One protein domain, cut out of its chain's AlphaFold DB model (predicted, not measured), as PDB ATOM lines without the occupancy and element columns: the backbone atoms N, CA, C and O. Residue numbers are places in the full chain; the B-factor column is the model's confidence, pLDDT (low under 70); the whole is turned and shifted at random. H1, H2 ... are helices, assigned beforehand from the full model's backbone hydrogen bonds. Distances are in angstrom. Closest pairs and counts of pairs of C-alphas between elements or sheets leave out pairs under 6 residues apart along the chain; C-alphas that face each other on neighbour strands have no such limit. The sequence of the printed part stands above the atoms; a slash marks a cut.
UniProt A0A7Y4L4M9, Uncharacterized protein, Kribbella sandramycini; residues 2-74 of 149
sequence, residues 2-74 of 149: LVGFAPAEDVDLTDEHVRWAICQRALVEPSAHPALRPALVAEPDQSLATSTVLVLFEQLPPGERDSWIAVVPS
ATOM      1  N   LEU A   2     523.814 -78.400   6.764       53.50
ATOM      2  CA  LEU A   2     522.718 -77.885   5.905       53.50
ATOM      3  C   LEU A   2     523.131 -77.628   4.434       53.50
ATOM      4  O   LEU A   2     522.453 -76.907   3.709       53.50
ATOM      5  N   VAL A   3     524.234 -78.225   3.976       49.78
ATOM      6  CA  VAL A   3     524.884 -77.905   2.691       49.78
ATOM      7  C   VAL A   3     523.980 -78.203   1.491       49.78
ATOM      8  O   VAL A   3     524.028 -77.482   0.506       49.78
ATOM      9  N   GLY A   4     523.065 -79.175   1.599       50.28
ATOM     10  CA  GLY A   4     522.096 -79.486   0.537       50.28
ATOM     11  C   GLY A   4     521.043 -78.397   0.264       50.28
ATOM     12  O   GLY A   4     520.325 -78.490  -0.727       50.28
ATOM     13  N   PHE A   5     520.946 -77.369   1.114       54.31
ATOM     14  CA  PHE A   5     520.010 -76.245   0.963       54.31
ATOM     15  C   PHE A   5     520.711 -74.894   0.750       54.31
ATOM     16  O   PHE A   5     520.036 -73.872   0.600       54.31
ATOM     17  N   ALA A   6     522.046 -74.877   0.702       50.22
ATOM     18  CA  ALA A   6     522.826 -73.683   0.406       50.22
ATOM     19  C   ALA A   6     522.807 -73.389  -1.114       50.22
ATOM     20  O   ALA A   6     522.902 -74.318  -1.919       50.22
ATOM     21  N   PRO A   7     522.620 -72.132  -1.553       47.88
ATOM     22  CA  PRO A   7     522.710 -71.784  -2.971       47.88
ATOM     23  C   PRO A   7     524.175 -71.717  -3.449       47.88
ATOM     24  O   PRO A   7     524.840 -70.742  -3.162       47.88
ATOM     25  N   ALA A   8     524.627 -72.698  -4.243       55.75
ATOM     26  CA  ALA A   8     525.948 -72.759  -4.908       55.75
ATOM     27  C   ALA A   8     527.190 -72.768  -3.978       55.75
ATOM     28  O   ALA A   8     527.115 -72.452  -2.799       55.75
ATOM     29  N   GLU A   9     528.343 -73.199  -4.500       55.53
ATOM     30  CA  GLU A   9     529.558 -73.549  -3.729       55.53
ATOM     31  C   GLU A   9     530.322 -72.364  -3.091       55.53
ATOM     32  O   GLU A   9     531.395 -72.574  -2.537       55.53
ATOM     33  N   ASP A  10     529.767 -71.147  -3.088       63.28
ATOM     34  CA  ASP A  10     530.460 -69.917  -2.651       63.28
ATOM     35  C   ASP A  10     529.608 -69.075  -1.675       63.28
ATOM     36  O   ASP A  10     529.430 -67.864  -1.805       63.28
ATOM     37  N   VAL A  11     528.977 -69.756  -0.716       72.12
ATOM     38  CA  VAL A  11     528.048 -69.141   0.242       72.12
ATOM     39  C   VAL A  11     528.807 -68.628   1.460       72.12
ATOM     40  O   VAL A  11     529.333 -69.419   2.246       72.12
ATOM     41  N   ASP A  12     528.782 -67.312   1.674       81.88
ATOM     42  CA  ASP A  12     529.279 -66.710   2.910       81.88
ATOM     43  C   ASP A  12     528.330 -67.014   4.078       81.88
ATOM     44  O   ASP A  12     527.334 -66.333   4.317       81.88
ATOM     45  N   LEU A  13     528.645 -68.067   4.832       82.06
ATOM     46  CA  LEU A  13     527.893 -68.447   6.026       82.06
ATOM     47  C   LEU A  13     528.138 -67.512   7.217       82.06
ATOM     48  O   LEU A  13     527.491 -67.692   8.249       82.06
ATOM     49  N   THR A  14     529.030 -66.523   7.116       84.62
ATOM     50  CA  THR A  14     529.170 -65.478   8.139       84.62
ATOM     51  C   THR A  14     528.092 -64.397   8.012       84.62
ATOM     52  O   THR A  14     527.730 -63.790   9.021       84.62
ATOM     53  N   ASP A  15     527.456 -64.275   6.843       88.19
ATOM     54  CA  ASP A  15     526.322 -63.380   6.604       88.19
ATOM     55  C   ASP A  15     525.020 -63.931   7.231       88.19
ATOM     56  O   ASP A  15     524.551 -65.036   6.933       88.19
ATOM     57  N   GLU A  16     524.415 -63.146   8.129       87.69
ATOM     58  CA  GLU A  16     523.158 -63.492   8.801       87.69
ATOM     59  C   GLU A  16     521.970 -63.626   7.838       87.69
ATOM     60  O   GLU A  16     521.104 -64.480   8.039       87.69
ATOM     61  N   HIS A  17     521.926 -62.835   6.763       88.50
ATOM     62  CA  HIS A  17     520.844 -62.863   5.784       88.50
ATOM     63  C   HIS A  17     520.894 -64.146   4.961       88.50
ATOM     64  O   HIS A  17     519.855 -64.751   4.682       88.50
ATOM     65  N   VAL A  18     522.103 -64.597   4.632       89.50
ATOM     66  CA  VAL A  18     522.342 -65.872   3.956       89.50
ATOM     67  C   VAL A  18     521.910 -67.038   4.843       89.50
ATOM     68  O   VAL A  18     521.131 -67.891   4.402       89.50
ATOM     69  N   ARG A  19     522.336 -67.063   6.116       91.62
ATOM     70  CA  ARG A  19     521.908 -68.103   7.072       91.62
ATOM     71  C   ARG A  19     520.394 -68.099   7.279       91.62
ATOM     72  O   ARG A  19     519.775 -69.167   7.309       91.62
ATOM     73  N   TRP A  20     519.780 -66.919   7.353       90.94
ATOM     74  CA  TRP A  20     518.332 -66.784   7.471       90.94
ATOM     75  C   TRP A  20     517.603 -67.335   6.244       90.94
ATOM     76  O   TRP A  20     516.661 -68.111   6.400       90.94
ATOM     77  N   ALA A  21     518.062 -67.024   5.030       90.12
ATOM     78  CA  ALA A  21     517.478 -67.555   3.799       90.12
ATOM     79  C   ALA A  21     517.555 -69.093   3.732       90.12
ATOM     80  O   ALA A  21     516.592 -69.748   3.325       90.12
ATOM     81  N   ILE A  22     518.664 -69.691   4.184       89.50
ATOM     82  CA  ILE A  22     518.801 -71.152   4.299       89.50
ATOM     83  C   ILE A  22     517.782 -71.710   5.302       89.50
ATOM     84  O   ILE A  22     517.092 -72.685   4.995       89.50
ATOM     85  N   CYS A  23     517.636 -71.079   6.470       89.94
ATOM     86  CA  CYS A  23     516.644 -71.481   7.466       89.94
ATOM     87  C   CYS A  23     515.217 -71.379   6.918       89.94
ATOM     88  O   CYS A  23     514.450 -72.323   7.064       89.94
ATOM     89  N   GLN A  24     514.865 -70.297   6.221       90.62
ATOM     90  CA  GLN A  24     513.552 -70.140   5.587       90.62
ATOM     91  C   GLN A  24     513.248 -71.253   4.579       90.62
ATOM     92  O   GLN A  24     512.130 -71.764   4.554       90.62
ATOM     93  N   ARG A  25     514.237 -71.671   3.780       89.19
ATOM     94  CA  ARG A  25     514.083 -72.804   2.855       89.19
ATOM     95  C   ARG A  25     513.888 -74.124   3.595       89.19
ATOM     96  O   ARG A  25     513.032 -74.912   3.212       89.19
ATOM     97  N   ALA A  26     514.646 -74.356   4.664       90.31
ATOM     98  CA  ALA A  26     514.480 -75.550   5.489       90.31
ATOM     99  C   ALA A  26     513.129 -75.565   6.231       90.31
ATOM    100  O   ALA A  26     512.582 -76.633   6.475       90.31
ATOM    101  N   LEU A  27     512.579 -74.394   6.564       90.94
ATOM    102  CA  LEU A  27     511.280 -74.248   7.221       90.94
ATOM    103  C   LEU A  27     510.092 -74.567   6.312       90.94
ATOM    104  O   LEU A  27     509.018 -74.818   6.837       90.94
ATOM    105  N   VAL A  28     510.228 -74.511   4.985       89.94
ATOM    106  CA  VAL A  28     509.127 -74.866   4.065       89.94
ATOM    107  C   VAL A  28     509.165 -76.332   3.632       89.94
ATOM    108  O   VAL A  28     508.232 -76.794   2.982       89.94
ATOM    109  N   GLU A  29     510.220 -77.062   3.996       89.81
ATOM    110  CA  GLU A  29     510.464 -78.441   3.582       89.81
ATOM    111  C   GLU A  29     510.608 -79.344   4.819       89.81
ATOM    112  O   GLU A  29     511.696 -79.434   5.393       89.81
ATOM    113  N   PRO A  30     509.542 -80.049   5.245       89.12
ATOM    114  CA  PRO A  30     509.583 -80.886   6.443       89.12
ATOM    115  C   PRO A  30     510.687 -81.950   6.427       89.12
ATOM    116  O   PRO A  30     511.235 -82.286   7.480       89.12
ATOM    117  N   SER A  31     511.075 -82.454   5.248       90.38
ATOM    118  CA  SER A  31     512.191 -83.404   5.128       90.38
ATOM    119  C   SER A  31     513.560 -82.799   5.481       90.38
ATOM    120  O   SER A  31     514.491 -83.538   5.805       90.38
ATOM    121  N   ALA A  32     513.686 -81.467   5.508       91.19
ATOM    122  CA  ALA A  32     514.890 -80.745   5.916       91.19
ATOM    123  C   ALA A  32     515.018 -80.588   7.442       91.19
ATOM    124  O   ALA A  32     516.109 -80.300   7.945       91.19
ATOM    125  N   HIS A  33     513.942 -80.798   8.206       91.50
ATOM    126  CA  HIS A  33     513.925 -80.608   9.659       91.50
ATOM    127  C   HIS A  33     515.012 -81.406  10.417       91.50
ATOM    128  O   HIS A  33     515.666 -80.823  11.292       91.50
ATOM    129  N   PRO A  34     515.299 -82.687  10.092       91.31
ATOM    130  CA  PRO A  34     516.399 -83.421  10.722       91.31
ATOM    131  C   PRO A  34     517.769 -82.755  10.531       91.31
ATOM    132  O   PRO A  34     518.611 -82.833  11.422       91.31
ATOM    133  N   ALA A  35     517.993 -82.074   9.402       90.25
ATOM    134  CA  ALA A  35     519.229 -81.343   9.124       90.25
ATOM    135  C   ALA A  35     519.236 -79.930   9.733       90.25
ATOM    136  O   ALA A  35     520.298 -79.447  10.131       90.25
ATOM    137  N   LEU A  36     518.067 -79.291   9.849       92.62
ATOM    138  CA  LEU A  36     517.896 -77.982  10.481       92.62
ATOM    139  C   LEU A  36     518.222 -78.029  11.975       92.62
ATOM    140  O   LEU A  36     518.896 -77.146  12.496       92.62
ATOM    141  N   ARG A  37     517.797 -79.090  12.664       93.50
ATOM    142  CA  ARG A  37     517.999 -79.243  14.108       93.50
ATOM    143  C   ARG A  37     519.464 -79.077  14.560       93.50
ATOM    144  O   ARG A  37     519.704 -78.215  15.401       93.50
ATOM    145  N   PRO A  38     520.450 -79.843  14.051       92.06
ATOM    146  CA  PRO A  38     521.847 -79.665  14.446       92.06
ATOM    147  C   PRO A  38     522.434 -78.322  13.991       92.06
ATOM    148  O   PRO A  38     523.352 -77.826  14.633       92.06
ATOM    149  N   ALA A  39     521.912 -77.714  12.921       91.69
ATOM    150  CA  ALA A  39     522.358 -76.388  12.507       91.69
ATOM    151  C   ALA A  39     521.929 -75.300  13.495       91.69
ATOM    152  O   ALA A  39     522.739 -74.447  13.826       91.69
ATOM    153  N   LEU A  40     520.713 -75.381  14.041       93.12
ATOM    154  CA  LEU A  40     520.254 -74.460  15.086       93.12
ATOM    155  C   LEU A  40     521.048 -74.594  16.390       93.12
ATOM    156  O   LEU A  40     521.231 -73.604  17.087       93.12
ATOM    157  N   VAL A  41     521.546 -75.795  16.706       92.88
ATOM    158  CA  VAL A  41     522.457 -76.002  17.848       92.88
ATOM    159  C   VAL A  41     523.797 -75.296  17.624       92.88
ATOM    160  O   VAL A  41     524.383 -74.785  18.574       92.88
ATOM    161  N   ALA A  42     524.284 -75.286  16.383       90.88
ATOM    162  CA  ALA A  42     525.557 -74.677  16.006       90.88
ATOM    163  C   ALA A  42     525.448 -73.187  15.629       90.88
ATOM    164  O   ALA A  42     526.473 -72.563  15.362       90.88
ATOM    165  N   GLU A  43     524.239 -72.622  15.578       91.56
ATOM    166  CA  GLU A  43     524.009 -71.247  15.135       91.56
ATOM    167  C   GLU A  43     524.584 -70.238  16.149       91.56
ATOM    168  O   GLU A  43     524.167 -70.235  17.314       91.56
ATOM    169  N   PRO A  44     525.511 -69.354  15.728       89.25
ATOM    170  CA  PRO A  44     526.068 -68.331  16.608       89.25
ATOM    171  C   PRO A  44     525.070 -67.216  16.952       89.25
ATOM    172  O   PRO A  44     525.133 -66.671  18.058       89.25
ATOM    173  N   ASP A  45     524.142 -66.875  16.051       91.44
ATOM    174  CA  ASP A  45     523.107 -65.879  16.324       91.44
ATOM    175  C   ASP A  45     521.875 -66.505  16.999       91.44
ATOM    176  O   ASP A  45     520.994 -67.120  16.390       91.44
ATOM    177  N   GLN A  46     521.769 -66.262  18.304       90.12
ATOM    178  CA  GLN A  46     520.650 -66.719  19.125       90.12
ATOM    179  C   GLN A  46     519.298 -66.174  18.647       90.12
ATOM    180  O   GLN A  46     518.271 -66.841  18.821       90.12
ATOM    181  N   SER A  47     519.278 -64.976  18.058       92.06
ATOM    182  CA  SER A  47     518.065 -64.345  17.536       92.06
ATOM    183  C   SER A  47     517.584 -65.064  16.283       92.06
ATOM    184  O   SER A  47     516.387 -65.348  16.174       92.06
ATOM    185  N   LEU A  48     518.501 -65.435  15.388       93.62
ATOM    186  CA  LEU A  48     518.214 -66.251  14.208       93.62
ATOM    187  C   LEU A  48     517.689 -67.630  14.613       93.62
ATOM    188  O   LEU A  48     516.631 -68.053  14.130       93.62
ATOM    189  N   ALA A  49     518.347 -68.301  15.564       94.44
ATOM    190  CA  ALA A  49     517.904 -69.608  16.045       94.44
ATOM    191  C   ALA A  49     516.502 -69.546  16.680       94.44
ATOM    192  O   ALA A  49     515.615 -70.335  16.344       94.44
ATOM    193  N   THR A  50     516.271 -68.559  17.551       95.19
ATOM    194  CA  THR A  50     514.975 -68.340  18.212       95.19
ATOM    195  C   THR A  50     513.877 -68.014  17.201       95.19
ATOM    196  O   THR A  50     512.782 -68.572  17.283       95.19
ATOM    197  N   SER A  51     514.157 -67.145  16.229       94.12
ATOM    198  CA  SER A  51     513.197 -66.755  15.188       94.12
ATOM    199  C   SER A  51     512.843 -67.927  14.279       94.12
ATOM    200  O   SER A  51     511.674 -68.115  13.948       94.12
ATOM    201  N   THR A  52     513.821 -68.766  13.940       95.38
ATOM    202  CA  THR A  52     513.597 -69.975  13.142       95.38
ATOM    203  C   THR A  52     512.657 -70.941  13.860       95.38
ATOM    204  O   THR A  52     511.656 -71.367  13.283       95.38
ATOM    205  N   VAL A  53     512.904 -71.234  15.143       96.31
ATOM    206  CA  VAL A  53     512.020 -72.111  15.936       96.31
ATOM    207  C   VAL A  53     510.630 -71.503  16.124       96.31
ATOM    208  O   VAL A  53     509.631 -72.218  16.066       96.31
ATOM    209  N   LEU A  54     510.540 -70.183  16.298       94.88
ATOM    210  CA  LEU A  54     509.263 -69.484  16.389       94.88
ATOM    211  C   LEU A  54     508.413 -69.671  15.124       94.88
ATOM    212  O   LEU A  54     507.223 -69.958  15.235       94.88
ATOM    213  N   VAL A  55     509.008 -69.522  13.936       94.62
ATOM    214  CA  VAL A  55     508.306 -69.751  12.662       94.62
ATOM    215  C   VAL A  55     507.918 -71.220  12.518       94.62
ATOM    216  O   VAL A  55     506.811 -71.524  12.079       94.62
ATOM    217  N   LEU A  56     508.786 -72.135  12.944       94.69
ATOM    218  CA  LEU A  56     508.519 -73.567  12.890       94.69
ATOM    219  C   LEU A  56     507.291 -73.976  13.726       94.69
ATOM    220  O   LEU A  56     506.529 -74.850  13.319       94.69
ATOM    221  N   PHE A  57     507.030 -73.326  14.867       94.88
ATOM    222  CA  PHE A  57     505.859 -73.634  15.703       94.88
ATOM    223  C   PHE A  57     504.510 -73.444  15.012       94.88
ATOM    224  O   PHE A  57     503.543 -74.100  15.403       94.88
ATOM    225  N   GLU A  58     504.439 -72.564  14.014       89.38
ATOM    226  CA  GLU A  58     503.232 -72.339  13.213       89.38
ATOM    227  C   GLU A  58     502.878 -73.559  12.348       89.38
ATOM    228  O   GLU A  58     501.736 -73.699  11.915       89.38
ATOM    229  N   GLN A  59     503.844 -74.451  12.121       89.69
ATOM    230  CA  GLN A  59     503.705 -75.640  11.282       89.69
ATOM    231  C   GLN A  59     503.663 -76.936  12.096       89.69
ATOM    232  O   GLN A  59     503.072 -77.923  11.663       89.69
ATOM    233  N   LEU A  60     504.286 -76.943  13.277       89.75
ATOM    234  CA  LEU A  60     504.368 -78.132  14.116       89.75
ATOM    235  C   LEU A  60     503.109 -78.356  14.961       89.75
ATOM    236  O   LEU A  60     502.558 -77.398  15.528       89.75
ATOM    237  N   PRO A  61     502.721 -79.627  15.175       87.38
ATOM    238  CA  PRO A  61     501.748 -79.959  16.201       87.38
ATOM    239  C   PRO A  61     502.301 -79.602  17.596       87.38
ATOM    240  O   PRO A  61     503.514 -79.675  17.822       87.38
ATOM    241  N   PRO A  62     501.436 -79.257  18.572       86.44
ATOM    242  CA  PRO A  62     501.872 -78.834  19.905       86.44
ATOM    243  C   PRO A  62     502.845 -79.801  20.593       86.44
ATOM    244  O   PRO A  62     503.807 -79.349  21.209       86.44
ATOM    245  N   GLY A  63     502.641 -81.114  20.433       88.31
ATOM    246  CA  GLY A  63     503.469 -82.152  21.060       88.31
ATOM    247  C   GLY A  63     504.918 -82.220  20.564       88.31
ATOM    248  O   GLY A  63     505.759 -82.810  21.233       88.31
ATOM    249  N   GLU A  64     505.241 -81.600  19.427       91.75
ATOM    250  CA  GLU A  64     506.604 -81.609  18.882       91.75
ATOM    251  C   GLU A  64     507.426 -80.381  19.297       91.75
ATOM    252  O   GLU A  64     508.661 -80.425  19.268       91.75
ATOM    253  N   ARG A  65     506.769 -79.290  19.719       94.94
ATOM    254  CA  ARG A  65     507.392 -77.972  19.941       94.94
ATOM    255  C   ARG A  65     508.479 -77.999  21.021       94.94
ATOM    256  O   ARG A  65     509.534 -77.396  20.829       94.94
ATOM    257  N   ASP A  66     508.285 -78.752  22.104       95.25
ATOM    258  CA  ASP A  66     509.237 -78.822  23.226       95.25
ATOM    259  C   ASP A  66     510.611 -79.347  22.805       95.25
ATOM    260  O   ASP A  66     511.654 -78.829  23.218       95.25
ATOM    261  N   SER A  67     510.623 -80.326  21.900       94.88
ATOM    262  CA  SER A  67     511.863 -80.892  21.380       94.88
ATOM    263  C   SER A  67     512.687 -79.867  20.586       94.88
ATOM    264  O   SER A  67     513.909 -80.005  20.517       94.88
ATOM    265  N   TRP A  68     512.045 -78.845  20.008       96.31
ATOM    266  CA  TRP A  68     512.686 -77.748  19.278       96.31
ATOM    267  C   TRP A  68     513.097 -76.588  20.185       96.31
ATOM    268  O   TRP A  68     514.106 -75.939  19.929       96.31
ATOM    269  N   ILE A  69     512.396 -76.364  21.297       96.50
ATOM    270  CA  ILE A  69     512.854 -75.426  22.338       96.50
ATOM    271  C   ILE A  69     514.212 -75.873  22.887       96.50
ATOM    272  O   ILE A  69     515.103 -75.054  23.107       96.50
ATOM    273  N   ALA A  70     514.386 -77.184  23.076       95.06
ATOM    274  CA  ALA A  70     515.596 -77.762  23.647       95.06
ATOM    275  C   ALA A  70     516.869 -77.525  22.814       95.06
ATOM    276  O   ALA A  70     517.963 -77.643  23.366       95.06
ATOM    277  N   VAL A  71     516.754 -77.180  21.524       94.19
ATOM    278  CA  VAL A  71     517.920 -76.953  20.651       94.19
ATOM    279  C   VAL A  71     518.369 -75.497  20.577       94.19
ATOM    280  O   VAL A  71     519.449 -75.225  20.071       94.19
ATOM    281  N   VAL A  72     517.585 -74.571  21.132       93.25
ATOM    282  CA  VAL A  72     517.939 -73.148  21.216       93.25
ATOM    283  C   VAL A  72     518.745 -72.888  22.498       93.25
ATOM    284  O   VAL A  72     518.514 -73.562  23.515       93.25
ATOM    285  N   PRO A  73     519.678 -71.919  22.512       86.50
ATOM    286  CA  PRO A  73     520.335 -71.455  23.734       86.50
ATOM    287  C   PRO A  73     519.345 -71.035  24.833       86.50
ATOM    288  O   PRO A  73     518.224 -70.605  24.560       86.50
ATOM    289  N   SER A  74     519.753 -71.165  26.100       88.38
ATOM    290  CA  SER A  74     518.876 -70.984  27.273       88.38
ATOM    291  C   SER A  74     518.184 -69.616  27.337       88.38
ATOM    292  O   SER A  74     517.028 -69.546  27.753       88.38
TER     293      SER A  74
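Overview. This is residues 2 to 74 of the 149 residues of an uncharacterized protein of Kribbella sandramycini (UniProt A0A7Y4L4M9). H2, H3 and H4 make a small up-and-down bundle, each running against the one before, with short H1 packed on H2 and H5 near H4 at the other end. The printed part has 73 residues, 48 of them in five named helices, H1 to H5 in order along the chain, with no named strand; its class is all helix, and it is compact, with a radius of gyration of the C-alphas of 11.8 A and spans of 38 by 25 by 16 A.

Arrangement. H1, residues 2 to 5, touches residues 22 to 26 alone of H2, residues 16 to 27; C-alphas 5 and 22 are closest, 6.2 A. H2 and H3, residues 30 to 42, form a hairpin, C-alphas 26 and 32 closest, 5.2 A, through residues 23 to 27 and 32 to 36 alone. H4, residues 46 to 56, touches H2, C-alphas 27 and 56 closest, 6.3 A, the same way at a shallow tilt of 23 degrees. H5, residues 62 to 69, is close to but not clearly touching H4. O i to N i+4 pairs are within hydrogen-bond range throughout H2 and H4, 5 of 9 in H3, 1 of 4 in H5, with 4 of 5 O i to N i+3.

Along the chain. H1 begins at C-alpha 2 (522.718, -77.885, 5.905); H5 ends at C-alpha 69 (512.854, -75.426, 22.338). H3 is 19.6 A long.

Size, cuts and confidence. The printed part has no cut and no long link; residues 2 to 10 are under pLDDT 70.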